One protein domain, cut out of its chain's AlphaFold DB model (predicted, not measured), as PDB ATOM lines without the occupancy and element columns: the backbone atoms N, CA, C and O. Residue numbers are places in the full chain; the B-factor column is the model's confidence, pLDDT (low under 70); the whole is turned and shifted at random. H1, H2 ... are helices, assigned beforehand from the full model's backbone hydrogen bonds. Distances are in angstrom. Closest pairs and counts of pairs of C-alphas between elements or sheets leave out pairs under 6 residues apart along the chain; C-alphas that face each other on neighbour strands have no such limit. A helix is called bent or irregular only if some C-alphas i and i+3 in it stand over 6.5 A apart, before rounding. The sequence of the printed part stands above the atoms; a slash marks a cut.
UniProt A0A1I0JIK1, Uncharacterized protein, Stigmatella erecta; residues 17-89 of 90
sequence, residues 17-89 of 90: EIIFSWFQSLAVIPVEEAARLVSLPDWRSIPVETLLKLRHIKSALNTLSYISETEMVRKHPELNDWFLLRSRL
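What this domain is: This is residues 17 to 89 of the 90 residues of an uncharacterized protein of Stigmatella erecta (UniProt A0A1I0JIK1). A short rod of helices is built along one long helix, H3: H1 runs back beside the second half of H3, while H5 crosses H3 near residues 58 to 61 and has H2 side by side with it. The small helix H4 lies at one end of the rod, and the loop of residues 39 to 47 makes the other end. The printed part has 73 residues with five named helices, H1 to H5 in order along the chain, and no named strand; its class is all helix. The whole is compact, with a radius of gyration of the C-alphas of 12.3 A, and its C-alphas span 38 by 18 by 18 A.

Where its parts are: H1 holds residues 17 to 26, begins at C-alpha 17 (32.668, 41.564, -16.162) and is 14.3 A long from first to last C-alpha. H2, residues 31 to 38, measures 10.6 A. H3, residues 48 to 67, is the longest helix with 29.0 A, from C-alpha 48 (31.383, 28.608, -43.854) to C-alpha 67 (22.734, 33.628, -16.653). H4, residues 70 to 75, measures 9.1 A. H5, residues 79 to 88, measures 15.0 A and ends at C-alpha 88 (18.078, 36.073, -36.577); it is irregular, with C-alphas 84 and 87 7.0 A apart.

How they stand to each other: H1 touches H3, at residues 56 to 60 of H3 alone, at a shallow tilt of 17 degrees, opposite ways; the closest C-alphas, of Leu 26 and Ile 57, are 6.5 A apart. H1 and H5 are apart, and H1 and H4 are near each other, with 6 pairs of C-alphas within 10 A. H2 touches H5 at a shallow tilt of 5 degrees, the same way, and their closest C-alphas, of Val 38 and Arg 88, are 6.3 A apart. H2 and H3 are close but not clearly touching: their closest C-alphas, of Ala 34 and Leu 54, are 7.2 A apart. H5 touches H3, at residues 58 to 61 of H3 alone, at a steep tilt of 61 degrees; the closest C-alphas, of Lys 58 and Arg 86, are 5.8 A apart. H4 and H5 are close but not clearly touching, with the C-alphas of Val 73 and Leu 79 closest at 6.3 A. The helix packing is mostly aligned, only just, with 2 of 3 touching pairs at a shallow tilt. In H1, H2, H3 and H4 every O i to N i+4 pair is within hydrogen-bond range; in H5 4 of 6 are.

The domain as a whole: The two C-alphas farthest apart, of Ser 45 and Glu 71, are 38.0 A apart. The printed part has no cut. The links H1 to H2, H3 to H4 and H4 to H5 are tight, the link H2 to H3 is short, and no link is long. The mean pLDDT of the printed part is 87.2; residues 68 to 70 are under 70.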
ATOM      1  N   GLU A  17      31.507  41.119 -15.382       82.94
ATOM      2  CA  GLU A  17      32.668  41.564 -16.162       82.94
ATOM      3  C   GLU A  17      33.447  40.382 -16.748       82.94
ATOM      4  O   GLU A  17      33.900  40.437 -17.896       82.94
ATOM      5  N   ILE A  18      33.576  39.282 -15.997       83.56
ATOM      6  CA  ILE A  18      34.239  38.056 -16.474       83.56
ATOM      7  C   ILE A  18      33.413  37.430 -17.600       83.56
ATOM      8  O   ILE A  18      33.951  37.075 -18.651       83.56
ATOM      9  N   ILE A  19      32.097  37.334 -17.402       82.25
ATOM     10  CA  ILE A  19      31.162  36.807 -18.400       82.25
ATOM     11  C   ILE A  19      31.151  37.693 -19.651       82.25
ATOM     12  O   ILE A  19      31.200  37.188 -20.776       82.25
ATOM     13  N   PHE A  20      31.120  39.013 -19.475       86.31
ATOM     14  CA  PHE A  20      31.141  39.954 -20.583       86.31
ATOM     15  C   PHE A  20      32.460  39.890 -21.365       86.31
ATOM     16  O   PHE A  20      32.441  39.782 -22.591       86.31
ATOM     17  N   SER A  21      33.600  39.847 -20.672       88.44
ATOM     18  CA  SER A  21      34.925  39.688 -21.290       88.44
ATOM     19  C   SER A  21      35.037  38.377 -22.074       88.44
ATOM     20  O   SER A  21      35.557  38.350 -23.194       88.44
ATOM     21  N   TRP A  22      34.501  37.280 -21.527       89.12
ATOM     22  CA  TRP A  22      34.396  36.006 -22.238       89.12
ATOM     23  C   TRP A  22      33.565  36.146 -23.519       89.12
ATOM     24  O   TRP A  22      34.014  35.720 -24.585       89.12
ATOM     25  N   PHE A  23      32.397  36.790 -23.456       90.12
ATOM     26  CA  PHE A  23      31.571  37.024 -24.639       90.12
ATOM     27  C   PHE A  23      32.295  37.874 -25.690       90.12
ATOM     28  O   PHE A  23      32.314  37.498 -26.863       90.12
ATOM     29  N   GLN A  24      32.946  38.969 -25.287       89.75
ATOM     30  CA  GLN A  24      33.721  39.813 -26.201       89.75
ATOM     31  C   GLN A  24      34.834  39.033 -26.908       89.75
ATOM     32  O   GLN A  24      35.048  39.219 -28.104       89.75
ATOM     33  N   SER A  25      35.497  38.107 -26.209       90.31
ATOM     34  CA  SER A  25      36.524  37.253 -26.821       90.31
ATOM     35  C   SER A  25      35.975  36.332 -27.924       90.31
ATOM     36  O   SER A  25      36.710  35.949 -28.835       90.31
ATOM     37  N   LEU A  26      34.679  35.994 -27.872       87.38
ATOM     38  CA  LEU A  26      33.984  35.174 -28.869       87.38
ATOM     39  C   LEU A  26      33.358  36.009 -29.992       87.38
ATOM     40  O   LEU A  26      33.305  35.560 -31.140       87.38
ATOM     41  N   ALA A  27      32.892  37.220 -29.678       87.12
ATOM     42  CA  ALA A  27      32.281  38.166 -30.607       87.12
ATOM     43  C   ALA A  27      33.335  38.881 -31.474       87.12
ATOM     44  O   ALA A  27      33.418  40.102 -31.532       87.12
ATOM     45  N   VAL A  28      34.136  38.099 -32.203       87.50
ATOM     46  CA  VAL A  28      35.224  38.584 -33.076       87.50
ATOM     47  C   VAL A  28      34.738  39.363 -34.307       87.50
ATOM     48  O   VAL A  28      35.548  39.885 -35.071       87.50
ATOM     49  N   ILE A  29      33.425  39.394 -34.539       91.06
ATOM     50  CA  ILE A  29      32.768  40.152 -35.604       91.06
ATOM     51  C   ILE A  29      31.948  41.267 -34.935       91.06
ATOM     52  O   ILE A  29      31.189  40.951 -34.017       91.06
ATOM     53  N   PRO A  30      32.046  42.531 -35.393       91.75
ATOM     54  CA  PRO A  30      31.213  43.623 -34.889       91.75
ATOM     55  C   PRO A  30      29.714  43.331 -35.027       91.75
ATOM     56  O   PRO A  30      29.288  42.653 -35.967       91.75
ATOM     57  N   VAL A  31      28.898  43.872 -34.122       92.88
ATOM     58  CA  VAL A  31      27.446  43.627 -34.116       92.88
ATOM     59  C   VAL A  31      26.774  44.131 -35.395       92.88
ATOM     60  O   VAL A  31      25.887  43.470 -35.932       92.88
ATOM     61  N   GLU A  32      27.254  45.238 -35.960       93.06
ATOM     62  CA  GLU A  32      26.764  45.828 -37.208       93.06
ATOM     63  C   GLU A  32      27.070  44.927 -38.407       93.06
ATOM     64  O   GLU A  32      26.244  44.747 -39.306       93.06
ATOM     65  N   GLU A  33      28.257  44.320 -38.407       92.56
ATOM     66  CA  GLU A  33      28.676  43.368 -39.431       92.56
ATOM     67  C   GLU A  33      27.837  42.090 -39.350       92.56
ATOM     68  O   GLU A  33      27.317  41.618 -40.363       92.56
ATOM     69  N   ALA A  34      27.618  41.568 -38.140       92.69
ATOM     70  CA  ALA A  34      26.719  40.444 -37.919       92.69
ATOM     71  C   ALA A  34      25.283  40.772 -38.369       92.69
ATOM     72  O   ALA A  34      24.652  39.958 -39.045       92.69
ATOM     73  N   ALA A  35      24.789  41.979 -38.075       92.88
ATOM     74  CA  ALA A  35      23.475  42.454 -38.500       92.88
ATOM     75  C   ALA A  35      23.336  42.530 -40.025       92.88
ATOM     76  O   ALA A  35      22.303  42.133 -40.578       92.88
ATOM     77  N   ARG A  36      24.387  42.981 -40.719       92.88
ATOM     78  CA  ARG A  36      24.435  42.978 -42.184       92.88
ATOM     79  C   ARG A  36      24.388  41.555 -42.734       92.88
ATOM     80  O   ARG A  36      23.580  41.282 -43.619       92.88
ATOM     81  N   LEU A  37      25.201  40.651 -42.190       91.62
ATOM     82  CA  LEU A  37      25.306  39.265 -42.652       91.62
ATOM     83  C   LEU A  37      23.993  38.490 -42.496       91.62
ATOM     84  O   LEU A  37      23.572  37.825 -43.437       91.62
ATOM     85  N   VAL A  38      23.292  38.612 -41.364       89.00
ATOM     86  CA  VAL A  38      21.992  37.929 -41.183       89.00
ATOM     87  C   VAL A  38      20.849  38.565 -41.976       89.00
ATOM     88  O   VAL A  38      19.767  37.987 -42.078       89.00
ATOM     89  N   SER A  39      21.053  39.773 -42.503       89.19
ATOM     90  CA  SER A  39      20.095  40.438 -43.391       89.19
ATOM     91  C   SER A  39      20.281  40.027 -44.852       89.19
ATOM     92  O   SER A  39      19.458  40.394 -45.689       89.19
ATOM     93  N   LEU A  40      21.330  39.256 -45.172       86.94
ATOM     94  CA  LEU A  40      21.517  38.710 -46.509       86.94
ATOM     95  C   LEU A  40      20.434  37.664 -46.817       86.94
ATOM     96  O   LEU A  40      20.175  36.784 -45.992       86.94
ATOM     97  N   PRO A  41      19.825  37.719 -48.015       80.00
ATOM     98  CA  PRO A  41      18.755  36.802 -48.398       80.00
ATOM     99  C   PRO A  41      19.249  35.369 -48.638       80.00
ATOM    100  O   PRO A  41      18.463  34.432 -48.519       80.00
ATOM    101  N   ASP A  42      20.535  35.185 -48.961       86.00
ATOM    102  CA  ASP A  42      21.127  33.868 -49.199       86.00
ATOM    103  C   ASP A  42      22.374  33.636 -48.345       86.00
ATOM    104  O   ASP A  42      23.448  34.187 -48.589       86.00
ATOM    105  N   TRP A  43      22.242  32.751 -47.364       83.38
ATOM    106  CA  TRP A  43      23.328  32.380 -46.461       83.38
ATOM    107  C   TRP A  43      24.375  31.489 -47.119       83.38
ATOM    108  O   TRP A  43      25.487  31.392 -46.610       83.38
ATOM    109  N   ARG A  44      24.061  30.862 -48.260       83.75
ATOM    110  CA  ARG A  44      25.036  30.063 -49.018       83.75
ATOM    111  C   ARG A  44      26.140  30.924 -49.626       83.75
ATOM    112  O   ARG A  44      27.195  30.397 -49.960       83.75
ATOM    113  N   SER A  45      25.904  32.231 -49.742       87.31
ATOM    114  CA  SER A  45      26.909  33.204 -50.175       87.31
ATOM    115  C   SER A  45      27.914  33.575 -49.074       87.31
ATOM    116  O   SER A  45      28.956  34.160 -49.366       87.31
ATOM    117  N   ILE A  46      27.623  33.233 -47.814       89.94
ATOM    118  CA  ILE A  46      28.482  33.534 -46.668       89.94
ATOM    119  C   ILE A  46      29.507  32.399 -46.507       89.94
ATOM    120  O   ILE A  46      29.109  31.233 -46.454       89.94
ATOM    121  N   PRO A  47      30.814  32.706 -46.371       92.62
ATOM    122  CA  PRO A  47      31.830  31.698 -46.082       92.62
ATOM    123  C   PRO A  47      31.475  30.856 -44.853       92.62
ATOM    124  O   PRO A  47      30.969  31.373 -43.850       92.62
ATOM    125  N   VAL A  48      31.762  29.555 -44.912       92.31
ATOM    126  CA  VAL A  48      31.383  28.608 -43.854       92.31
ATOM    127  C   VAL A  48      32.001  28.984 -42.505       92.31
ATOM    128  O   VAL A  48      31.347  28.874 -41.471       92.31
ATOM    129  N   GLU A  49      33.217  29.522 -42.505       93.12
ATOM    130  CA  GLU A  49      33.926  29.986 -41.315       93.12
ATOM    131  C   GLU A  49      33.188  31.153 -40.649       93.12
ATOM    132  O   GLU A  49      33.099  31.226 -39.423       93.12
ATOM    133  N   THR A  50      32.613  32.053 -41.448       92.50
ATOM    134  CA  THR A  50      31.802  33.171 -40.957       92.50
ATOM    135  C   THR A  50      30.480  32.667 -40.382       92.50
ATOM    136  O   THR A  50      30.088  33.094 -39.298       92.50
ATOM    137  N   LEU A  51      29.829  31.700 -41.035       92.00
ATOM    138  CA  LEU A  51      28.621  31.063 -40.494       92.00
ATOM    139  C   LEU A  51      28.888  30.373 -39.150       92.00
ATOM    140  O   LEU A  51      28.077  30.487 -38.231       92.00
ATOM    141  N   LEU A  52      30.025  29.688 -39.007       92.44
ATOM    142  CA  LEU A  52      30.424  29.061 -37.744       92.44
ATOM    143  C   LEU A  52      30.640  30.097 -36.636       92.44
ATOM    144  O   LEU A  52      30.155  29.899 -35.523       92.44
ATOM    145  N   LYS A  53      31.280  31.233 -36.941       93.25
ATOM    146  CA  LYS A  53      31.423  32.345 -35.984       93.25
ATOM    147  C   LYS A  53      30.063  32.874 -35.525       93.25
ATOM    148  O   LYS A  53      29.841  33.010 -34.327       93.25
ATOM    149  N   LEU A  54      29.129  33.101 -36.451       93.38
ATOM    150  CA  LEU A  54      27.775  33.560 -36.115       93.38
ATOM    151  C   LEU A  54      27.016  32.546 -35.239       93.38
ATOM    152  O   LEU A  54      26.341  32.943 -34.288       93.38
ATOM    153  N   ARG A  55      27.177  31.240 -35.499       92.81
ATOM    154  CA  ARG A  55      26.614  30.173 -34.652       92.81
ATOM    155  C   ARG A  55      27.212  30.172 -33.249       92.81
ATOM    156  O   ARG A  55      26.477  30.021 -32.275       92.81
ATOM    157  N   HIS A  56      28.526  30.352 -33.129       92.62
ATOM    158  CA  HIS A  56      29.187  30.443 -31.824       92.62
ATOM    159  C   HIS A  56      28.684  31.650 -31.029       92.62
ATOM    160  O   HIS A  56      28.360  31.504 -29.852       92.62
ATOM    161  N   ILE A  57      28.520  32.802 -31.684       94.06
ATOM    162  CA  ILE A  57      27.948  34.001 -31.064       94.06
ATOM    163  C   ILE A  57      26.517  33.735 -30.578       94.06
ATOM    164  O   ILE A  57      26.197  34.038 -29.432       94.06
ATOM    165  N   LYS A  58      25.659  33.104 -31.393       94.38
ATOM    166  CA  LYS A  58      24.296  32.728 -30.974       94.38
ATOM    167  C   LYS A  58      24.303  31.793 -29.770       94.38
ATOM    168  O   LYS A  58      23.511  31.979 -28.849       94.38
ATOM    169  N   SER A  59      25.185  30.796 -29.772       92.44
ATOM    170  CA  SER A  59      25.333  29.873 -28.646       92.44
ATOM    171  C   SER A  59      25.735  30.619 -27.376       92.44
ATOM    172  O   SER A  59      25.123  30.402 -26.334       92.44
ATOM    173  N   ALA A  60      26.704  31.533 -27.469       91.12
ATOM    174  CA  ALA A  60      27.123  32.355 -26.344       91.12
ATOM    175  C   ALA A  60      25.974  33.236 -25.837       91.12
ATOM    176  O   ALA A  60      25.703  33.245 -24.643       91.12
ATOM    177  N   LEU A  61      25.221  33.886 -26.731       91.50
ATOM    178  CA  LEU A  61      24.048  34.688 -26.369       91.50
ATOM    179  C   LEU A  61      22.929  33.866 -25.725       91.50
ATOM    180  O   LEU A  61      22.214  34.375 -24.866       91.50
ATOM    181  N   ASN A  62      22.761  32.600 -26.113       90.12
ATOM    182  CA  ASN A  62      21.830  31.705 -25.434       90.12
ATOM    183  C   ASN A  62      22.297  31.418 -24.008       90.12
ATOM    184  O   ASN A  62      21.499  31.561 -23.088       90.12
ATOM    185  N   THR A  63      23.576  31.089 -23.811       85.88
ATOM    186  CA  THR A  63      24.154  30.931 -22.469       85.88
ATOM    187  C   THR A  63      23.969  32.200 -21.647       85.88
ATOM    188  O   THR A  63      23.431  32.118 -20.546       85.88
ATOM    189  N   LEU A  64      24.309  33.362 -22.218       85.62
ATOM    190  CA  LEU A  64      24.089  34.665 -21.600       85.62
ATOM    191  C   LEU A  64      22.626  34.831 -21.194       85.62
ATOM    192  O   LEU A  64      22.384  35.131 -20.043       85.62
ATOM    193  N   SER A  65      21.650  34.525 -22.055       84.88
ATOM    194  CA  SER A  65      20.225  34.686 -21.719       84.88
ATOM    195  C   SER A  65      19.738  33.858 -20.522       84.88
ATOM    196  O   SER A  65      18.707  34.193 -19.945       84.88
ATOM    197  N   TYR A  66      20.452  32.789 -20.150       78.62
ATOM    198  CA  TYR A  66      20.129  31.972 -18.977       78.62
ATOM    199  C   TYR A  66      20.807  32.454 -17.692       78.62
ATOM    200  O   TYR A  66      20.302  32.160 -16.614       78.62
ATOM    201  N   ILE A  67      21.940  33.153 -17.801       72.50
ATOM    202  CA  ILE A  67      22.734  33.628 -16.653       72.50
ATOM    203  C   ILE A  67      22.594  35.134 -16.422       72.50
ATOM    204  O   ILE A  67      22.860  35.628 -15.333       72.50
ATOM    205  N   SER A  68      22.169  35.874 -17.443       62.62
ATOM    206  CA  SER A  68      21.950  37.305 -17.385       62.62
ATOM    207  C   SER A  68      20.602  37.568 -16.741       62.62
ATOM    208  O   SER A  68      19.602  37.832 -17.413       62.62
ATOM    209  N   GLU A  69      20.574  37.519 -15.415       63.28
ATOM    210  CA  GLU A  69      19.618  38.343 -14.701       63.28
ATOM    211  C   GLU A  69      19.878  39.818 -15.045       63.28
ATOM    212  O   GLU A  69      20.964  40.214 -15.480       63.28
ATOM    213  N   THR A  70      18.833  40.629 -14.900       61.62
ATOM    214  CA  THR A  70      18.685  42.028 -15.341       61.62
ATOM    215  C   THR A  70      19.907  42.940 -15.129       61.62
ATOM    216  O   THR A  70      20.023  43.966 -15.793       61.62
ATOM    217  N   GLU A  71      20.808  42.611 -14.206       71.00
ATOM    218  CA  GLU A  71      21.987  43.402 -13.862       71.00
ATOM    219  C   GLU A  71      23.092  43.391 -14.932       71.00
ATOM    220  O   GLU A  71      23.661  44.443 -15.216       71.00
ATOM    221  N   MET A  72      23.355  42.260 -15.594       75.00
ATOM    222  CA  MET A  72      24.418  42.182 -16.610       75.00
ATOM    223  C   MET A  72      24.108  43.072 -17.821       75.00
ATOM    224  O   MET A  72      24.965  43.806 -18.303       75.00
ATOM    225  N   VAL A  73      22.850  43.064 -18.269       74.75
ATOM    226  CA  VAL A  73      22.370  43.922 -19.367       74.75
ATOM    227  C   VAL A  73      22.345  45.399 -18.959       74.75
ATOM    228  O   VAL A  73      22.554  46.272 -19.795       74.75
ATOM    229  N   ARG A  74      22.118  45.702 -17.672       77.81
ATOM    230  CA  ARG A  74      22.213  47.076 -17.151       77.81
ATOM    231  C   ARG A  74      23.649  47.600 -17.160       77.81
ATOM    232  O   ARG A  74      23.832  48.782 -17.433       77.81
ATOM    233  N   LYS A  75      24.636  46.753 -16.850       83.81
ATOM    234  CA  LYS A  75      26.064  47.120 -16.850       83.81
ATOM    235  C   LYS A  75      26.652  47.200 -18.260       83.81
ATOM    236  O   LYS A  75      27.453  48.091 -18.514       83.81
ATOM    237  N   HIS A  76      26.195  46.338 -19.169       86.38
ATOM    238  CA  HIS A  76      26.673  46.256 -20.554       86.38
ATOM    239  C   HIS A  76      25.520  46.459 -21.551       86.38
ATOM    240  O   HIS A  76      25.002  45.485 -22.117       86.38
ATOM    241  N   PRO A  77      25.064  47.709 -21.765       85.50
ATOM    242  CA  PRO A  77      23.956  48.007 -22.671       85.50
ATOM    243  C   PRO A  77      24.214  47.588 -24.128       85.50
ATOM    244  O   PRO A  77      23.257  47.331 -24.855       85.50
ATOM    245  N   GLU A  78      25.469  47.458 -24.551       84.69
ATOM    246  CA  GLU A  78      25.903  46.941 -25.855       84.69
ATOM    247  C   GLU A  78      25.432  45.503 -26.131       84.69
ATOM    248  O   GLU A  78      25.311  45.080 -27.282       84.69
ATOM    249  N   LEU A  79      25.113  44.735 -25.087       88.44
ATOM    250  CA  LEU A  79      24.530  43.408 -25.248       88.44
ATOM    251  C   LEU A  79      23.094  43.461 -25.773       88.44
ATOM    252  O   LEU A  79      22.630  42.471 -26.336       88.44
ATOM    253  N   ASN A  80      22.385  44.587 -25.620       89.12
ATOM    254  CA  ASN A  80      21.011  44.718 -26.106       89.12
ATOM    255  C   ASN A  80      20.930  44.492 -27.615       89.12
ATOM    256  O   ASN A  80      20.078  43.729 -28.069       89.12
ATOM    257  N   ASP A  81      21.846  45.080 -28.382       90.62
ATOM    258  CA  ASP A  81      21.865  44.933 -29.840       90.62
ATOM    259  C   ASP A  81      22.132  43.480 -30.247       90.62
ATOM    260  O   ASP A  81      21.465  42.929 -31.129       90.62
ATOM    261  N   TRP A  82      23.029  42.805 -29.529       92.94
ATOM    262  CA  TRP A  82      23.263  41.377 -29.712       92.94
ATOM    263  C   TRP A  82      22.041  40.523 -29.351       92.94
ATOM    264  O   TRP A  82      21.702  39.592 -30.087       92.94
ATOM    265  N   PHE A  83      21.340  40.835 -28.258       91.06
ATOM    266  CA  PHE A  83      20.123  40.123 -27.863       91.06
ATOM    267  C   PHE A  83      18.971  40.333 -28.850       91.06
ATOM    268  O   PHE A  83      18.243  39.376 -29.130       91.06
ATOM    269  N   LEU A  84      18.837  41.532 -29.427       90.81
ATOM    270  CA  LEU A  84      17.894  41.818 -30.513       90.81
ATOM    271  C   LEU A  84      18.231  41.013 -31.775       90.81
ATOM    272  O   LEU A  84      17.333  40.510 -32.455       90.81
ATOM    273  N   LEU A  85      19.522  40.842 -32.068       92.38
ATOM    274  CA  LEU A  85      19.996  40.091 -33.227       92.38
ATOM    275  C   LEU A  85      19.880  38.567 -33.060       92.38
ATOM    276  O   LEU A  85      19.758  37.839 -34.048       92.38
ATOM    277  N   ARG A  86      19.892  38.074 -31.816       91.62
ATOM    278  CA  ARG A  86      19.994  36.649 -31.454       91.62
ATOM    279  C   ARG A  86      19.026  35.733 -32.203       91.62
ATOM    280  O   ARG A  86      19.420  34.649 -32.628       91.62
ATOM    281  N   SER A  87      17.770  36.148 -32.369       89.38
ATOM    282  CA  SER A  87      16.729  35.345 -33.032       89.38
ATOM    283  C   SER A  87      16.965  35.165 -34.534       89.38
ATOM    284  O   SER A  87      16.443  34.222 -35.126       89.38
ATOM    285  N   ARG A  88      17.763  36.049 -35.143       90.81
ATOM    286  CA  ARG A  88      18.078  36.073 -36.577       90.81
ATOM    287  C   ARG A  88      19.409  35.401 -36.910       90.81
ATOM    288  O   ARG A  88      19.679  35.157 -38.082       90.81
ATOM    289  N   LEU A  89      20.241  35.119 -35.906       90.62
ATOM    290  CA  LEU A  89      21.496  34.399 -36.098       90.62
ATOM    291  C   LEU A  89      21.243  32.926 -36.491       90.62
ATOM    292  O   LEU A  89      20.241  32.348 -36.052       90.62
TER     293      LEU A  89